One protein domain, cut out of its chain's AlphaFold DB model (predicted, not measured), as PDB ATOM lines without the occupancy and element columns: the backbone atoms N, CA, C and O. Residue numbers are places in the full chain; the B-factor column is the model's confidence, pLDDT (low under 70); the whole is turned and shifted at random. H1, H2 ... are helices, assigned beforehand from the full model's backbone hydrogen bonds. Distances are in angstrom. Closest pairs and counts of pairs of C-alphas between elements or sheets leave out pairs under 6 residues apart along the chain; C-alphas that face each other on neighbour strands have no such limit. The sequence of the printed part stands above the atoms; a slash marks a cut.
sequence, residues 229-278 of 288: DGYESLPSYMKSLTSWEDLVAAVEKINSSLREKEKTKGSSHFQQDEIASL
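Overview. This is residues 229 to 278 of the 288 residues of a protein of Jatropha curcas (UniProt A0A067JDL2). One long helix, H3, makes the longest axis; the short helices H1 and H2 form a small hook near its first residue, Trp 244, and after its last residue, Thr 264, the backbone folds back through residues 265 to 271 to the short helix H4. The printed part has 50 residues and four named helices, H1, H2, H3, H4 in chain order, with no named strand: all helix. It is loose, with a radius of gyration of the C-alphas of 13.8 A, and elongated, spanning 39 by 21 by 15 A.

Along the chain. H3, residues 244 to 264, is 30.5 A long, from C-alpha 244 at (116.099, 89.711, 82.805) to C-alpha 264 at (110.569, 108.050, 59.022). H1 is residues 229 to 232, 5.1 A; H2 236 to 239, 5.1 A; H4 272 to 276, 7.0 A.

Arrangement. H1 and H3 are close but not clearly touching, their closest C-alphas, Tyr 231 and Trp 244, 7.3 A apart. H1 and H2 are likewise close but not clearly touching, closest at the C-alphas of Tyr 231 and Lys 239, 7.5 A. H2 and H3 are apart, and H4 is apart from H1, H2 and H3. In H3 every O i to N i+4 pair is within hydrogen-bond range; in H4 0 of 1 is, and 0 of 2 O i to N i+3 pairs; H1 and H2 are too short for an O i to N i+4 pair.

Size, cuts and confidence. The C-alphas farthest apart, Ser 236 and Thr 264, are 39.7 A apart. Residues 233 to 238, of which 236 to 238 belong to H2, stand free. The printed part has no cut and no long link. Residues 265 to 268 are under pLDDT 70.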
ATOM      1  N   ASP A 229     125.204  92.939  84.609       88.88
ATOM      2  CA  ASP A 229     125.769  93.377  85.890       88.88
ATOM      3  C   ASP A 229     124.970  94.545  86.499       88.88
ATOM      4  O   ASP A 229     124.769  94.597  87.711       88.88
ATOM      5  N   GLY A 230     124.443  95.445  85.658       88.00
ATOM      6  CA  GLY A 230     123.561  96.533  86.084       88.00
ATOM      7  C   GLY A 230     122.237  96.022  86.648       88.00
ATOM      8  O   GLY A 230     121.831  96.455  87.723       88.00
ATOM      9  N   TYR A 231     121.599  95.055  85.982       89.62
ATOM     10  CA  TYR A 231     120.375  94.421  86.483       89.62
ATOM     11  C   TYR A 231     120.609  93.680  87.804       89.62
ATOM     12  O   TYR A 231     119.823  93.826  88.736       89.62
ATOM     13  N   GLU A 232     121.710  92.937  87.926       90.38
ATOM     14  CA  GLU A 232     122.002  92.184  89.149       90.38
ATOM     15  C   GLU A 232     122.319  93.069  90.356       90.38
ATOM     16  O   GLU A 232     122.029  92.674  91.489       90.38
ATOM     17  N   SER A 233     122.834  94.278  90.120       90.44
ATOM     18  CA  SER A 233     123.067  95.286  91.160       90.44
ATOM     19  C   SER A 233     121.787  95.948  91.695       90.44
ATOM     20  O   SER A 233     121.842  96.659  92.699       90.44
ATOM     21  N   LEU A 234     120.630  95.718  91.060       89.31
ATOM     22  CA  LEU A 234     119.363  96.300  91.496       89.31
ATOM     23  C   LEU A 234     118.860  95.661  92.803       89.31
ATOM     24  O   LEU A 234     119.034  94.456  93.025       89.31
ATOM     25  N   PRO A 235     118.152  96.434  93.647       89.31
ATOM     26  CA  PRO A 235     117.455  95.907  94.812       89.31
ATOM     27  C   PRO A 235     116.504  94.745  94.478       89.31
ATOM     28  O   PRO A 235     115.875  94.715  93.417       89.31
ATOM     29  N   SER A 236     116.341  93.805  95.414       83.88
ATOM     30  CA  SER A 236     115.547  92.578  95.220       83.88
ATOM     31  C   SER A 236     114.098  92.840  94.798       83.88
ATOM     32  O   SER A 236     113.586  92.142  93.926       83.88
ATOM     33  N   TYR A 237     113.467  93.882  95.349       83.94
ATOM     34  CA  TYR A 237     112.100  94.266  94.991       83.94
ATOM     35  C   TYR A 237     111.970  94.748  93.536       83.94
ATOM     36  O   TYR A 237     110.900  94.615  92.956       83.94
ATOM     37  N   MET A 238     113.036  95.278  92.921       84.62
ATOM     38  CA  MET A 238     113.030  95.661  91.502       84.62
ATOM     39  C   MET A 238     113.231  94.443  90.600       84.62
ATOM     40  O   MET A 238     112.569  94.329  89.571       84.62
ATOM     41  N   LYS A 239     114.082  93.495  91.014       86.44
ATOM     42  CA  LYS A 239     114.298  92.231  90.290       86.44
ATOM     43  C   LYS A 239     113.053  91.338  90.274       86.44
ATOM     44  O   LYS A 239     112.860  90.585  89.327       86.44
ATOM     45  N   SER A 240     112.166  91.460  91.268       84.69
ATOM     46  CA  SER A 240     110.879  90.749  91.281       84.69
ATOM     47  C   SER A 240     109.810  91.321  90.341       84.69
ATOM     48  O   SER A 240     108.801  90.657  90.126       84.69
ATOM     49  N   LEU A 241     109.992  92.531  89.792       84.69
ATOM     50  CA  LEU A 241     108.996  93.161  88.913       84.69
ATOM     51  C   LEU A 241     109.057  92.640  87.476       84.69
ATOM     52  O   LEU A 241     108.048  92.645  86.774       84.69
ATOM     53  N   THR A 242     110.238  92.250  87.001       82.44
ATOM     54  CA  THR A 242     110.459  91.850  85.605       82.44
ATOM     55  C   THR A 242     111.695  90.960  85.520       82.44
ATOM     56  O   THR A 242     112.722  91.270  86.131       82.44
ATOM     57  N   SER A 243     111.601  89.861  84.766       88.81
ATOM     58  CA  SER A 243     112.737  88.971  84.509       88.81
ATOM     59  C   SER A 243     113.790  89.652  83.625       88.81
ATOM     60  O   SER A 243     113.485  90.589  82.883       88.81
ATOM     61  N   TRP A 244     115.043  89.196  83.685       88.88
ATOM     62  CA  TRP A 244     116.099  89.711  82.805       88.88
ATOM     63  C   TRP A 244     115.730  89.531  81.324       88.88
ATOM     64  O   TRP A 244     115.946  90.427  80.509       88.88
ATOM     65  N   GLU A 245     115.119  88.398  80.982       89.62
ATOM     66  CA  GLU A 245     114.667  88.069  79.633       89.62
ATOM     67  C   GLU A 245     113.586  89.041  79.139       89.62
ATOM     68  O   GLU A 245     113.676  89.546  78.017       89.62
ATOM     69  N   ASP A 246     112.604  89.358  79.986       87.81
ATOM     70  CA  ASP A 246     111.525  90.292  79.650       87.81
ATOM     71  C   ASP A 246     112.037  91.732  79.512       87.81
ATOM     72  O   ASP A 246     111.610  92.461  78.612       87.81
ATOM     73  N   LEU A 247     112.995  92.139  80.354       89.44
ATOM     74  CA  LEU A 247     113.639  93.453  80.274       89.44
ATOM     75  C   LEU A 247     114.395  93.621  78.951       89.44
ATOM     76  O   LEU A 247     114.251  94.645  78.279       89.44
ATOM     77  N   VAL A 248     115.180  92.618  78.553       88.31
ATOM     78  CA  VAL A 248     115.919  92.642  77.282       88.31
ATOM     79  C   VAL A 248     114.949  92.683  76.101       88.31
ATOM     80  O   VAL A 248     115.108  93.524  75.215       88.31
ATOM     81  N   ALA A 249     113.895  91.864  76.117       87.31
ATOM     82  CA  ALA A 249     112.874  91.863  75.069       87.31
ATOM     83  C   ALA A 249     112.141  93.216  74.957       87.31
ATOM     84  O   ALA A 249     111.855  93.690  73.852       87.31
ATOM     85  N   ALA A 250     111.861  93.872  76.085       88.19
ATOM     86  CA  ALA A 250     111.276  95.209  76.115       88.19
ATOM     87  C   ALA A 250     112.222  96.259  75.513       88.19
ATOM     88  O   ALA A 250     111.813  97.054  74.662       88.19
ATOM     89  N   VAL A 251     113.501  96.232  75.892       88.62
ATOM     90  CA  VAL A 251     114.518  97.148  75.357       88.62
ATOM     91  C   VAL A 251     114.730  96.937  73.856       88.62
ATOM     92  O   VAL A 251     114.859  97.912  73.115       88.62
ATOM     93  N   GLU A 252     114.704  95.700  73.363       87.75
ATOM     94  CA  GLU A 252     114.787  95.408  71.927       87.75
ATOM     95  C   GLU A 252     113.601  95.977  71.139       87.75
ATOM     96  O   GLU A 252     113.797  96.545  70.055       87.75
ATOM     97  N   LYS A 253     112.380  95.892  71.684       87.44
ATOM     98  CA  LYS A 253     111.182  96.508  71.090       87.44
ATOM     99  C   LYS A 253     111.291  98.031  71.042       87.44
ATOM    100  O   LYS A 253     111.035  98.617  69.991       87.44
ATOM    101  N   ILE A 254     111.729  98.664  72.132       87.38
ATOM    102  CA  ILE A 254     111.924 100.123  72.208       87.38
ATOM    103  C   ILE A 254     113.015 100.575  71.231       87.38
ATOM    104  O   ILE A 254     112.834 101.526  70.475       87.38
ATOM    105  N   ASN A 255     114.142  99.868  71.183       87.88
ATOM    106  CA  ASN A 255     115.214 100.166  70.238       87.88
ATOM    107  C   ASN A 255     114.748 100.003  68.781       87.88
ATOM    108  O   ASN A 255     115.169 100.757  67.908       87.88
ATOM    109  N   SER A 256     113.873  99.035  68.496       85.62
ATOM    110  CA  SER A 256     113.323  98.825  67.153       85.62
ATOM    111  C   SER A 256     112.391  99.951  66.721       85.62
ATOM    112  O   SER A 256     112.545 100.458  65.608       85.62
ATOM    113  N   SER A 257     111.494 100.392  67.604       84.38
ATOM    114  CA  SER A 257     110.582 101.500  67.315       84.38
ATOM    115  C   SER A 257     111.321 102.833  67.185       84.38
ATOM    116  O   SER A 257     111.064 103.579  66.243       84.38
ATOM    117  N   LEU A 258     112.315 103.109  68.036       82.88
ATOM    118  CA  LEU A 258     113.145 104.314  67.916       82.88
ATOM    119  C   LEU A 258     113.875 104.380  66.567       82.88
ATOM    120  O   LEU A 258     113.886 105.432  65.929       82.88
ATOM    121  N   ARG A 259     114.414 103.256  66.080       81.50
ATOM    122  CA  ARG A 259     115.074 103.196  64.762       81.50
ATOM    123  C   ARG A 259     114.108 103.415  63.603       81.50
ATOM    124  O   ARG A 259     114.477 104.019  62.598       81.50
ATOM    125  N   GLU A 260     112.889 102.895  63.699       81.25
ATOM    126  CA  GLU A 260     111.865 103.114  62.675       81.25
ATOM    127  C   GLU A 260     111.467 104.595  62.603       81.25
ATOM    128  O   GLU A 260     111.334 105.159  61.512       81.25
ATOM    129  N   LYS A 261     111.367 105.260  63.757       76.75
ATOM    130  CA  LYS A 261     111.029 106.685  63.844       76.75
ATOM    131  C   LYS A 261     112.161 107.606  63.410       76.75
ATOM    132  O   LYS A 261     111.896 108.583  62.708       76.75
ATOM    133  N   GLU A 262     113.408 107.275  63.730       78.25
ATOM    134  CA  GLU A 262     114.579 108.009  63.238       78.25
ATOM    135  C   GLU A 262     114.608 108.028  61.700       78.25
ATOM    136  O   GLU A 262     114.863 109.067  61.093       78.25
ATOM    137  N   LYS A 263     114.235 106.911  61.060       73.25
ATOM    138  CA  LYS A 263     114.174 106.786  59.594       73.25
ATOM    139  C   LYS A 263     112.983 107.498  58.946       73.25
ATOM    140  O   LYS A 263     113.099 107.921  57.800       73.25
ATOM    141  N   THR A 264     111.838 107.585  59.624       72.44
ATOM    142  CA  THR A 264     110.569 108.050  59.022       72.44
ATOM    143  C   THR A 264     110.182 109.478  59.397       72.44
ATOM    144  O   THR A 264     109.583 110.176  58.581       72.44
ATOM    145  N   LYS A 265     110.505 109.924  60.615       67.12
ATOM    146  CA  LYS A 265     110.064 111.214  61.178       67.12
ATOM    147  C   LYS A 265     111.214 112.076  61.713       67.12
ATOM    148  O   LYS A 265     110.969 113.220  62.083       67.12
ATOM    149  N   GLY A 266     112.445 111.554  61.765       68.50
ATOM    150  CA  GLY A 266     113.613 112.277  62.285       68.50
ATOM    151  C   GLY A 266     113.487 112.677  63.761       68.50
ATOM    152  O   GLY A 266     114.176 113.590  64.208       68.50
ATOM    153  N   SER A 267     112.584 112.035  64.512       65.50
ATOM    154  CA  SER A 267     112.306 112.342  65.914       65.50
ATOM    155  C   SER A 267     112.611 111.148  66.817       65.50
ATOM    156  O   SER A 267     112.319 110.001  66.484       65.50
ATOM    157  N   SER A 268     113.197 111.431  67.982       69.19
ATOM    158  CA  SER A 268     113.656 110.439  68.964       69.19
ATOM    159  C   SER A 268     112.737 110.308  70.189       69.19
ATOM    160  O   SER A 268     113.173 109.819  71.227       69.19
ATOM    161  N   HIS A 269     111.487 110.778  70.107       74.38
ATOM    162  CA  HIS A 269     110.520 110.755  71.214       74.38
ATOM    163  C   HIS A 269     109.252 109.965  70.860       74.38
ATOM    164  O   HIS A 269     108.855 109.886  69.691       74.38
ATOM    165  N   PHE A 270     108.608 109.407  71.887       79.38
ATOM    166  CA  PHE A 270     107.322 108.716  71.788       79.38
ATOM    167  C   PHE A 270     106.164 109.651  72.139       79.38
ATOM    168  O   PHE A 270     106.273 110.453  73.066       79.38
ATOM    169  N   GLN A 271     105.061 109.537  71.403       77.69
ATOM    170  CA  GLN A 271     103.765 110.093  71.790       77.69
ATOM    171  C   GLN A 271     103.011 109.076  72.662       77.69
ATOM    172  O   GLN A 271     103.297 107.880  72.630       77.69
ATOM    173  N   GLN A 272     102.087 109.552  73.496       71.69
ATOM    174  CA  GLN A 272     101.427 108.742  74.527       71.69
ATOM    175  C   GLN A 272     100.644 107.543  73.953       71.69
ATOM    176  O   GLN A 272     100.618 106.466  74.546       71.69
ATOM    177  N   ASP A 273     100.064 107.710  72.771       74.75
ATOM    178  CA  ASP A 273      99.367 106.694  71.976       74.75
ATOM    179  C   ASP A 273     100.316 105.645  71.368       74.75
ATOM    180  O   ASP A 273      99.987 104.460  71.254       74.75
ATOM    181  N   GLU A 274     101.536 106.050  71.025       73.50
ATOM    182  CA  GLU A 274     102.551 105.160  70.461       73.50
ATOM    183  C   GLU A 274     103.179 104.257  71.530       73.50
ATOM    184  O   GLU A 274     103.549 103.124  71.224       73.50
ATOM    185  N   ILE A 275     103.259 104.718  72.785       74.62
ATOM    186  CA  ILE A 275     103.748 103.907  73.911       74.62
ATOM    187  C   ILE A 275     102.839 102.687  74.084       74.62
ATOM    188  O   ILE A 275     103.332 101.558  74.092       74.62
ATOM    189  N   ALA A 276     101.515 102.890  74.087       73.94
ATOM    190  CA  ALA A 276     100.515 101.819  74.160       73.94
ATOM    191  C   ALA A 276     100.705 100.747  73.069       73.94
ATOM    192  O   ALA A 276     100.527  99.556  73.328       73.94
ATOM    193  N   SER A 277     101.150 101.159  71.880       73.06
ATOM    194  CA  SER A 277     101.372 100.285  70.723       73.06
ATOM    195  C   SER A 277     102.637  99.416  70.820       73.06
ATOM    196  O   SER A 277     102.777  98.462  70.056       73.06
ATOM    197  N   LEU A 278     103.550  99.682  71.768       72.75
ATOM    198  CA  LEU A 278     104.780  98.894  71.961       72.75
ATOM    199  C   LEU A 278     104.526  97.519  72.599       72.75
ATOM    200  O   LEU A 278     105.420  96.668  72.599       72.75
TER     201      LEU A 278